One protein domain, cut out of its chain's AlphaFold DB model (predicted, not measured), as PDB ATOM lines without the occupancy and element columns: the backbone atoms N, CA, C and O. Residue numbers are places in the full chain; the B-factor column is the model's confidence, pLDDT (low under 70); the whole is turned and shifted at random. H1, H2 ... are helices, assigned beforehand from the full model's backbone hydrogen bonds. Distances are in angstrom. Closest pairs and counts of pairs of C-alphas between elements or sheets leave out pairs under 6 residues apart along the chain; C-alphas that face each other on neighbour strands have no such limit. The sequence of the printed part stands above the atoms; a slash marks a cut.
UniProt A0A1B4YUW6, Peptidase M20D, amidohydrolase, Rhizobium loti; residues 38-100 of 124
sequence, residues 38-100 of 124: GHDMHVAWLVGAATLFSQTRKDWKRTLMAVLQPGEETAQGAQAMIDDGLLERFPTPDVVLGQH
ATOM      1  N   GLY A  38      34.614 -13.791 -32.552       85.88
ATOM      2  CA  GLY A  38      34.695 -12.329 -32.688       85.88
ATOM      3  C   GLY A  38      33.508 -11.548 -32.112       85.88
ATOM      4  O   GLY A  38      33.286 -10.396 -32.488       85.88
ATOM      5  N   HIS A  39      32.741 -12.152 -31.197       89.44
ATOM      6  CA  HIS A  39      31.589 -11.507 -30.550       89.44
ATOM      7  C   HIS A  39      31.957 -10.240 -29.763       89.44
ATOM      8  O   HIS A  39      31.150  -9.321 -29.657       89.44
ATOM      9  N   ASP A  40      33.178 -10.155 -29.240       87.81
ATOM     10  CA  ASP A  40      33.722  -8.932 -28.642       87.81
ATOM     11  C   ASP A  40      33.769  -7.777 -29.645       87.81
ATOM     12  O   ASP A  40      33.283  -6.680 -29.363       87.81
ATOM     13  N   MET A  41      34.286  -8.035 -30.846       90.12
ATOM     14  CA  MET A  41      34.293  -7.056 -31.922       90.12
ATOM     15  C   MET A  41      32.871  -6.708 -32.365       90.12
ATOM     16  O   MET A  41      32.605  -5.541 -32.658       90.12
ATOM     17  N   HIS A  42      31.941  -7.675 -32.350       93.31
ATOM     18  CA  HIS A  42      30.532  -7.421 -32.669       93.31
ATOM     19  C   HIS A  42      29.861  -6.441 -31.712       93.31
ATOM     20  O   HIS A  42      29.219  -5.479 -32.135       93.31
ATOM     21  N   VAL A  43      30.059  -6.649 -30.413       93.62
ATOM     22  CA  VAL A  43      29.553  -5.740 -29.382       93.62
ATOM     23  C   VAL A  43      30.204  -4.362 -29.515       93.62
ATOM     24  O   VAL A  43      29.502  -3.349 -29.495       93.62
ATOM     25  N   ALA A  44      31.527  -4.307 -29.696       94.44
ATOM     26  CA  ALA A  44      32.266  -3.051 -29.783       94.44
ATOM     27  C   ALA A  44      31.798  -2.176 -30.958       94.44
ATOM     28  O   ALA A  44      31.527  -0.987 -30.764       94.44
ATOM     29  N   TRP A  45      31.654  -2.742 -32.163       93.75
ATOM     30  CA  TRP A  45      31.213  -1.953 -33.319       93.75
ATOM     31  C   TRP A  45      29.765  -1.484 -33.164       93.75
ATOM     32  O   TRP A  45      29.473  -0.345 -33.522       93.75
ATOM     33  N   LEU A  46      28.863  -2.315 -32.620       96.19
ATOM     34  CA  LEU A  46      27.449  -1.954 -32.495       96.19
ATOM     35  C   LEU A  46      27.262  -0.824 -31.482       96.19
ATOM     36  O   LEU A  46      26.522   0.122 -31.745       96.19
ATOM     37  N   VAL A  47      27.980  -0.878 -30.356       97.50
ATOM     38  CA  VAL A  47      28.008   0.214 -29.373       97.50
ATOM     39  C   VAL A  47      28.587   1.489 -29.993       97.50
ATOM     40  O   VAL A  47      28.022   2.570 -29.807       97.50
ATOM     41  N   GLY A  48      29.665   1.383 -30.777       97.25
ATOM     42  CA  GLY A  48      30.239   2.515 -31.509       97.25
ATOM     43  C   GLY A  48      29.248   3.137 -32.496       97.25
ATOM     44  O   GLY A  48      29.011   4.344 -32.463       97.25
ATOM     45  N   ALA A  49      28.596   2.313 -33.316       95.75
ATOM     46  CA  ALA A  49      27.586   2.755 -34.270       95.75
ATOM     47  C   ALA A  49      26.400   3.427 -33.561       95.75
ATOM     48  O   ALA A  49      26.031   4.547 -33.914       95.75
ATOM     49  N   ALA A  50      25.841   2.797 -32.523       96.88
ATOM     50  CA  ALA A  50      24.744   3.362 -31.740       96.88
ATOM     51  C   ALA A  50      25.121   4.709 -31.098       96.88
ATOM     52  O   ALA A  50      24.304   5.631 -31.072       96.88
ATOM     53  N   THR A  51      26.369   4.848 -30.638       97.62
ATOM     54  CA  THR A  51      26.905   6.108 -30.104       97.62
ATOM     55  C   THR A  51      26.923   7.195 -31.177       97.62
ATOM     56  O   THR A  51      26.385   8.278 -30.949       97.62
ATOM     57  N   LEU A  52      27.462   6.895 -32.363       97.19
ATOM     58  CA  LEU A  52      27.513   7.836 -33.485       97.19
ATOM     59  C   LEU A  52      26.107   8.264 -33.926       97.19
ATOM     60  O   LEU A  52      25.830   9.459 -33.992       97.19
ATOM     61  N   PHE A  53      25.184   7.317 -34.124       97.00
ATOM     62  CA  PHE A  53      23.786   7.625 -34.458       97.00
ATOM     63  C   PHE A  53      23.094   8.462 -33.376       97.00
ATOM     64  O   PHE A  53      22.261   9.317 -33.682       97.00
ATOM     65  N   SER A  54      23.425   8.244 -32.101       97.06
ATOM     66  CA  SER A  54      22.878   9.054 -31.013       97.06
ATOM     67  C   SER A  54      23.441  10.479 -30.989       97.06
ATOM     68  O   SER A  54      22.743  11.387 -30.539       97.06
ATOM     69  N   GLN A  55      24.665  10.699 -31.470       98.00
ATOM     70  CA  GLN A  55      25.277  12.028 -31.570       98.00
ATOM     71  C   GLN A  55      24.760  12.814 -32.783       98.00
ATOM     72  O   GLN A  55      24.632  14.035 -32.714       98.00
ATOM     73  N   THR A  56      24.388  12.128 -33.863       96.88
ATOM     74  CA  THR A  56      23.950  12.733 -35.131       96.88
ATOM     75  C   THR A  56      22.436  12.680 -35.342       96.88
ATOM     76  O   THR A  56      21.958  12.674 -36.470       96.88
ATOM     77  N   ARG A  57      21.621  12.680 -34.273       95.62
ATOM     78  CA  ARG A  57      20.145  12.542 -34.375       95.62
ATOM     79  C   ARG A  57      19.433  13.569 -35.261       95.62
ATOM     80  O   ARG A  57      18.284  13.338 -35.620       95.62
ATOM     81  N   LYS A  58      20.071  14.696 -35.592       97.12
ATOM     82  CA  LYS A  58      19.525  15.697 -36.524       97.12
ATOM     83  C   LYS A  58      19.703  15.306 -37.996       97.12
ATOM     84  O   LYS A  58      18.957  15.800 -38.836       97.12
ATOM     85  N   ASP A  59      20.644  14.411 -38.288       96.88
ATOM     86  CA  ASP A  59      21.077  14.063 -39.646       96.88
ATOM     87  C   ASP A  59      20.356  12.825 -40.199       96.88
ATOM     88  O   ASP A  59      20.492  12.483 -41.372       96.88
ATOM     89  N   TRP A  60      19.555  12.151 -39.371       95.75
ATOM     90  CA  TRP A  60      18.762  10.991 -39.767       95.75
ATOM     91  C   TRP A  60      17.377  11.013 -39.118       95.75
ATOM     92  O   TRP A  60      17.083  11.803 -38.223       95.75
ATOM     93  N   LYS A  61      16.482  10.160 -39.618       93.81
ATOM     94  CA  LYS A  61      15.090  10.058 -39.166       93.81
ATOM     95  C   LYS A  61      14.755   8.598 -38.886       93.81
ATOM     96  O   LYS A  61      15.386   7.718 -39.462       93.81
ATOM     97  N   ARG A  62      13.680   8.374 -38.119       92.75
ATOM     98  CA  ARG A  62      13.177   7.063 -37.648       92.75
ATOM     99  C   ARG A  62      13.892   6.567 -36.388       92.75
ATOM    100  O   ARG A  62      14.464   7.359 -35.645       92.75
ATOM    101  N   THR A  63      13.759   5.275 -36.113       94.19
ATOM    102  CA  THR A  63      14.185   4.627 -34.875       94.19
ATOM    103  C   THR A  63      15.290   3.632 -35.189       94.19
ATOM    104  O   THR A  63      15.148   2.812 -36.089       94.19
ATOM    105  N   LEU A  64      16.375   3.693 -34.422       94.88
ATOM    106  CA  LEU A  64      17.414   2.671 -34.412       94.88
ATOM    107  C   LEU A  64      17.204   1.804 -33.173       94.88
ATOM    108  O   LEU A  64      17.199   2.328 -32.058       94.88
ATOM    109  N   MET A  65      17.058   0.497 -33.370       95.69
ATOM    110  CA  MET A  65      17.018  -0.486 -32.292       95.69
ATOM    111  C   MET A  65      18.323  -1.282 -32.300       95.69
ATOM    112  O   MET A  65      18.578  -2.046 -33.227       95.69
ATOM    113  N   ALA A  66      19.162  -1.086 -31.282       96.06
ATOM    114  CA  ALA A  66      20.379  -1.874 -31.103       96.06
ATOM    115  C   ALA A  66      20.059  -3.134 -30.286       96.06
ATOM    116  O   ALA A  66      19.603  -3.028 -29.149       96.06
ATOM    117  N   VAL A  67      20.304  -4.312 -30.863       95.69
ATOM    118  CA  VAL A  67      20.007  -5.613 -30.247       95.69
ATOM    119  C   VAL A  67      21.316  -6.357 -29.986       95.69
ATOM    120  O   VAL A  67      22.022  -6.728 -30.917       95.69
ATOM    121  N   LEU A  68      21.643  -6.567 -28.711       94.81
ATOM    122  CA  LEU A  68      22.816  -7.329 -28.272       94.81
ATOM    123  C   LEU A  68      22.360  -8.737 -27.872       94.81
ATOM    124  O   LEU A  68      21.970  -8.964 -26.727       94.81
ATOM    125  N   GLN A  69      22.355  -9.660 -28.835       94.31
ATOM    126  CA  GLN A  69      21.851 -11.019 -28.626       94.31
ATOM    127  C   GLN A  69      22.838 -11.858 -27.787       94.31
ATOM    128  O   GLN A  69      23.996 -12.006 -28.183       94.31
ATOM    129  N   PRO A  70      22.418 -12.457 -26.655       91.62
ATOM    130  CA  PRO A  70      23.233 -13.437 -25.941       91.62
ATOM    131  C   PRO A  70      23.238 -14.787 -26.677       91.62
ATOM    132  O   PRO A  70      22.473 -14.988 -27.611       91.62
ATOM    133  N   GLY A  71      24.056 -15.747 -26.232       87.44
ATOM    134  CA  GLY A  71      23.858 -17.176 -26.536       87.44
ATOM    135  C   GLY A  71      23.771 -17.555 -28.020       87.44
ATOM    136  O   GLY A  71      23.006 -18.457 -28.366       87.44
ATOM    137  N   GLU A  72      24.501 -16.857 -28.894       86.31
ATOM    138  CA  GLU A  72      24.576 -17.187 -30.325       86.31
ATOM    139  C   GLU A  72      25.148 -18.598 -30.526       86.31
ATOM    140  O   GLU A  72      24.523 -19.415 -31.196       86.31
ATOM    141  N   GLU A  73      26.220 -18.930 -29.801       80.88
ATOM    142  CA  GLU A  73      26.959 -20.192 -29.947       80.88
ATOM    143  C   GLU A  73      26.112 -21.447 -29.671       80.88
ATOM    144  O   GLU A  73      26.429 -22.550 -30.112       80.88
ATOM    145  N   THR A  74      25.037 -21.316 -28.885       82.56
ATOM    146  CA  THR A  74      24.096 -22.416 -28.607       82.56
ATOM    147  C   THR A  74      22.875 -22.405 -29.519       82.56
ATOM    148  O   THR A  74      22.033 -23.297 -29.410       82.56
ATOM    149  N   ALA A  75      22.745 -21.401 -30.388       84.81
ATOM    150  CA  ALA A  75      21.540 -21.076 -31.146       84.81
ATOM    151  C   ALA A  75      20.284 -20.895 -30.268       84.81
ATOM    152  O   ALA A  75      19.163 -21.084 -30.735       84.81
ATOM    153  N   GLN A  76      20.452 -20.541 -28.988       88.88
ATOM    154  CA  GLN A  76      19.336 -20.348 -28.049       88.88
ATOM    155  C   GLN A  76      19.007 -18.874 -27.824       88.88
ATOM    156  O   GLN A  76      17.894 -18.549 -27.424       88.88
ATOM    157  N   GLY A  77      19.963 -17.983 -28.086       92.19
ATOM    158  CA  GLY A  77      19.864 -16.558 -27.796       92.19
ATOM    159  C   GLY A  77      18.640 -15.859 -28.363       92.19
ATOM    160  O   GLY A  77      17.877 -15.244 -27.623       92.19
ATOM    161  N   ALA A  78      18.458 -15.957 -29.681       92.38
ATOM    162  CA  ALA A  78      17.372 -15.278 -30.377       92.38
ATOM    163  C   ALA A  78      15.996 -15.735 -29.871       92.38
ATOM    164  O   ALA A  78      15.158 -14.899 -29.541       92.38
ATOM    165  N   GLN A  79      15.792 -17.052 -29.740       92.81
ATOM    166  CA  GLN A  79      14.535 -17.595 -29.226       92.81
ATOM    167  C   GLN A  79      14.304 -17.175 -27.773       92.81
ATOM    168  O   GLN A  79      13.214 -16.728 -27.449       92.81
ATOM    169  N   ALA A  80      15.335 -17.210 -26.923       95.19
ATOM    170  CA  ALA A  80      15.216 -16.776 -25.533       95.19
ATOM    171  C   ALA A  80      14.833 -15.290 -25.403       95.19
ATOM    172  O   ALA A  80      14.096 -14.934 -24.491       95.19
ATOM    173  N   MET A  81      15.300 -14.419 -26.306       96.38
ATOM    174  CA  MET A  81      14.866 -13.018 -26.327       96.38
ATOM    175  C   MET A  81      13.400 -12.879 -26.748       96.38
ATOM    176  O   MET A  81      12.679 -12.077 -26.160       96.38
ATOM    177  N   ILE A  82      12.960 -13.647 -27.749       95.38
ATOM    178  CA  ILE A  82      11.553 -13.669 -28.180       95.38
ATOM    179  C   ILE A  82      10.664 -14.170 -27.037       95.38
ATOM    180  O   ILE A  82       9.686 -13.509 -26.709       95.38
ATOM    181  N   ASP A  83      11.044 -15.267 -26.382       96.62
ATOM    182  CA  ASP A  83      10.315 -15.843 -25.247       96.62
ATOM    183  C   ASP A  83      10.264 -14.884 -24.035       96.62
ATOM    184  O   ASP A  83       9.289 -14.891 -23.288       96.62
ATOM    185  N   ASP A  84      11.276 -14.017 -23.860       96.50
ATOM    186  CA  ASP A  84      11.308 -12.928 -22.858       96.50
ATOM    187  C   ASP A  84      10.550 -11.653 -23.306       96.50
ATOM    188  O   ASP A  84      10.660 -10.568 -22.717       96.50
ATOM    189  N   GLY A  85       9.764 -11.766 -24.375       96.38
ATOM    190  CA  GLY A  85       8.829 -10.747 -24.817       96.38
ATOM    191  C   GLY A  85       9.437  -9.653 -25.697       96.38
ATOM    192  O   GLY A  85       8.965  -8.514 -25.668       96.38
ATOM    193  N   LEU A  86      10.538  -9.919 -26.416       95.69
ATOM    194  CA  LEU A  86      11.214  -8.910 -27.249       95.69
ATOM    195  C   LEU A  86      10.252  -8.226 -28.236       95.69
ATOM    196  O   LEU A  86      10.347  -7.015 -28.430       95.69
ATOM    197  N   LEU A  87       9.344  -8.987 -28.851       92.56
ATOM    198  CA  LEU A  87       8.437  -8.484 -29.888       92.56
ATOM    199  C   LEU A  87       7.220  -7.749 -29.309       92.56
ATOM    200  O   LEU A  87       6.584  -6.962 -30.004       92.56
ATOM    201  N   GLU A  88       6.919  -7.974 -28.035       94.94
ATOM    202  CA  GLU A  88       5.843  -7.337 -27.287       94.94
ATOM    203  C   GLU A  88       6.322  -6.052 -26.600       94.94
ATOM    204  O   GLU A  88       5.580  -5.078 -26.488       94.94
ATOM    205  N   ARG A  89       7.572  -6.040 -26.123       95.56
ATOM    206  CA  ARG A  89       8.161  -4.935 -25.348       95.56
ATOM    207  C   ARG A  89       8.696  -3.805 -26.222       95.56
ATOM    208  O   ARG A  89       8.836  -2.684 -25.731       95.56
ATOM    209  N   PHE A  90       9.020  -4.085 -27.482       95.06
ATOM    210  CA  PHE A  90       9.644  -3.129 -28.395       95.06
ATOM    211  C   PHE A  90       8.950  -3.108 -29.766       95.06
ATOM    212  O   PHE A  90       8.352  -4.104 -30.165       95.06
ATOM    213  N   PRO A  91       9.030  -1.993 -30.521       92.31
ATOM    214  CA  PRO A  91       8.442  -1.917 -31.857       92.31
ATOM    215  C   PRO A  91       9.043  -2.944 -32.821       92.31
ATOM    216  O   PRO A  91      10.258  -3.116 -32.862       92.31
ATOM    217  N   THR A  92       8.221  -3.563 -33.666       92.75
ATOM    218  CA  THR A  92       8.726  -4.433 -34.735       92.75
ATOM    219  C   THR A  92       9.537  -3.610 -35.748       92.75
ATOM    220  O   THR A  92       9.004  -2.640 -36.292       92.75
ATOM    221  N   PRO A  93      10.814  -3.948 -36.006       92.75
ATOM    222  CA  PRO A  93      11.629  -3.225 -36.977       92.75
ATOM    223  C   PRO A  93      11.207  -3.553 -38.415       92.75
ATOM    224  O   PRO A  93      10.932  -4.707 -38.736       92.75
ATOM    225  N   ASP A  94      11.235  -2.552 -39.301       93.25
ATOM    226  CA  ASP A  94      10.989  -2.751 -40.740       93.25
ATOM    227  C   ASP A  94      12.099  -3.586 -41.404       93.25
ATOM    228  O   ASP A  94      11.864  -4.325 -42.359       93.25
ATOM    229  N   VAL A  95      13.332  -3.443 -40.904       91.50
ATOM    230  CA  VAL A  95      14.534  -4.122 -41.400       91.50
ATOM    231  C   VAL A  95      15.403  -4.524 -40.214       91.50
ATOM    232  O   VAL A  95      15.668  -3.713 -39.327       91.50
ATOM    233  N   VAL A  96      15.894  -5.763 -40.232       91.62
ATOM    234  CA  VAL A  96      16.901  -6.263 -39.289       91.62
ATOM    235  C   VAL A  96      18.206  -6.474 -40.043       91.62
ATOM    236  O   VAL A  96      18.234  -7.156 -41.066       91.62
ATOM    237  N   LEU A  97      19.287  -5.881 -39.537       91.62
ATOM    238  CA  LEU A  97      20.636  -6.043 -40.072       91.62
ATOM    239  C   LEU A  97      21.497  -6.783 -39.048       91.62
ATOM    240  O   LEU A  97      21.480  -6.453 -37.864       91.62
ATOM    241  N   GLY A  98      22.272  -7.753 -39.523       89.81
ATOM    242  CA  GLY A  98      23.282  -8.465 -38.749       89.81
ATOM    243  C   GLY A  98      24.570  -8.571 -39.557       89.81
ATOM    244  O   GLY A  98      24.539  -8.538 -40.787       89.81
ATOM    245  N   GLN A  99      25.704  -8.676 -38.871       90.06
ATOM    246  CA  GLN A  99      26.996  -8.910 -39.505       90.06
ATOM    247  C   GLN A  99      27.822  -9.881 -38.675       90.06
ATOM    248  O   GLN A  99      27.706  -9.909 -37.452       90.06
ATOM    249  N   HIS A 100      28.688 -10.621 -39.355       90.88
ATOM    250  CA  HIS A 100      29.676 -11.483 -38.734       90.88
ATOM    251  C   HIS A 100      31.063 -11.086 -39.233       90.88
ATOM    252  O   HIS A 100      31.238 -10.738 -40.401       90.88
TER     253      HIS A 100
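What this domain is: This is residues 38 to 100 of the 124 residues of the protein "Peptidase M20D, amidohydrolase" of Rhizobium loti (UniProt A0A1B4YUW6). What is the main shape? A long helix, H1, makes one side of a flat, loose frame, and a long link folds back from its end through the middle to two small helices, H2 then H3, on the far side. After H3, residues 90 to 100 cross over one flat side of that link and return toward the beginning of H1. What is it made of, and how large is it? The printed part has 63 residues, with three named helices in the order H1, H2, H3 and no named strand; the class is all helix, though under half of the residues, 28, are in named elements. It is only just loose, close to compact, with a radius of gyration of the C-alphas of 13.2 A and spans of 38 by 29 by 15 A.

How they stand to each other: How does the longest helix stand to the others? H1, residues 39 to 55, touches no helix: it is apart from H2, residues 77 to 83, and from H3, residues 86 to 89. How do the two short helices stand? H2 and H3 are near each other and meet only through their tight link of 2 residues. What do the backbones show? Every O i to N i+4 pair in H1 and H2 is within hydrogen-bond range; H3 is too short for such a pair, and its 1 pair of O i to N i+3 is not within range.

Where its parts are: Where is H1? It runs 24.4 A from C-alpha 39 at (31.589, -11.507, -30.550) to C-alpha 55 at (25.277, 12.028, -31.570). Where are the others? H2 is 9.9 A long; H3 is 5.4 A long and ends at C-alpha 89, (8.161, -4.935, -25.348).

The domain as a whole: How far does it reach? The two C-alphas farthest apart, those of Lys 58 and Thr 74, are 39.2 A apart, and residues 55 to 62 stand free. Is anything missing or uncertain? The printed part has no cut, the link from H1 to H2 is long with 21 residues, and no printed residue is under 70 in pLDDT.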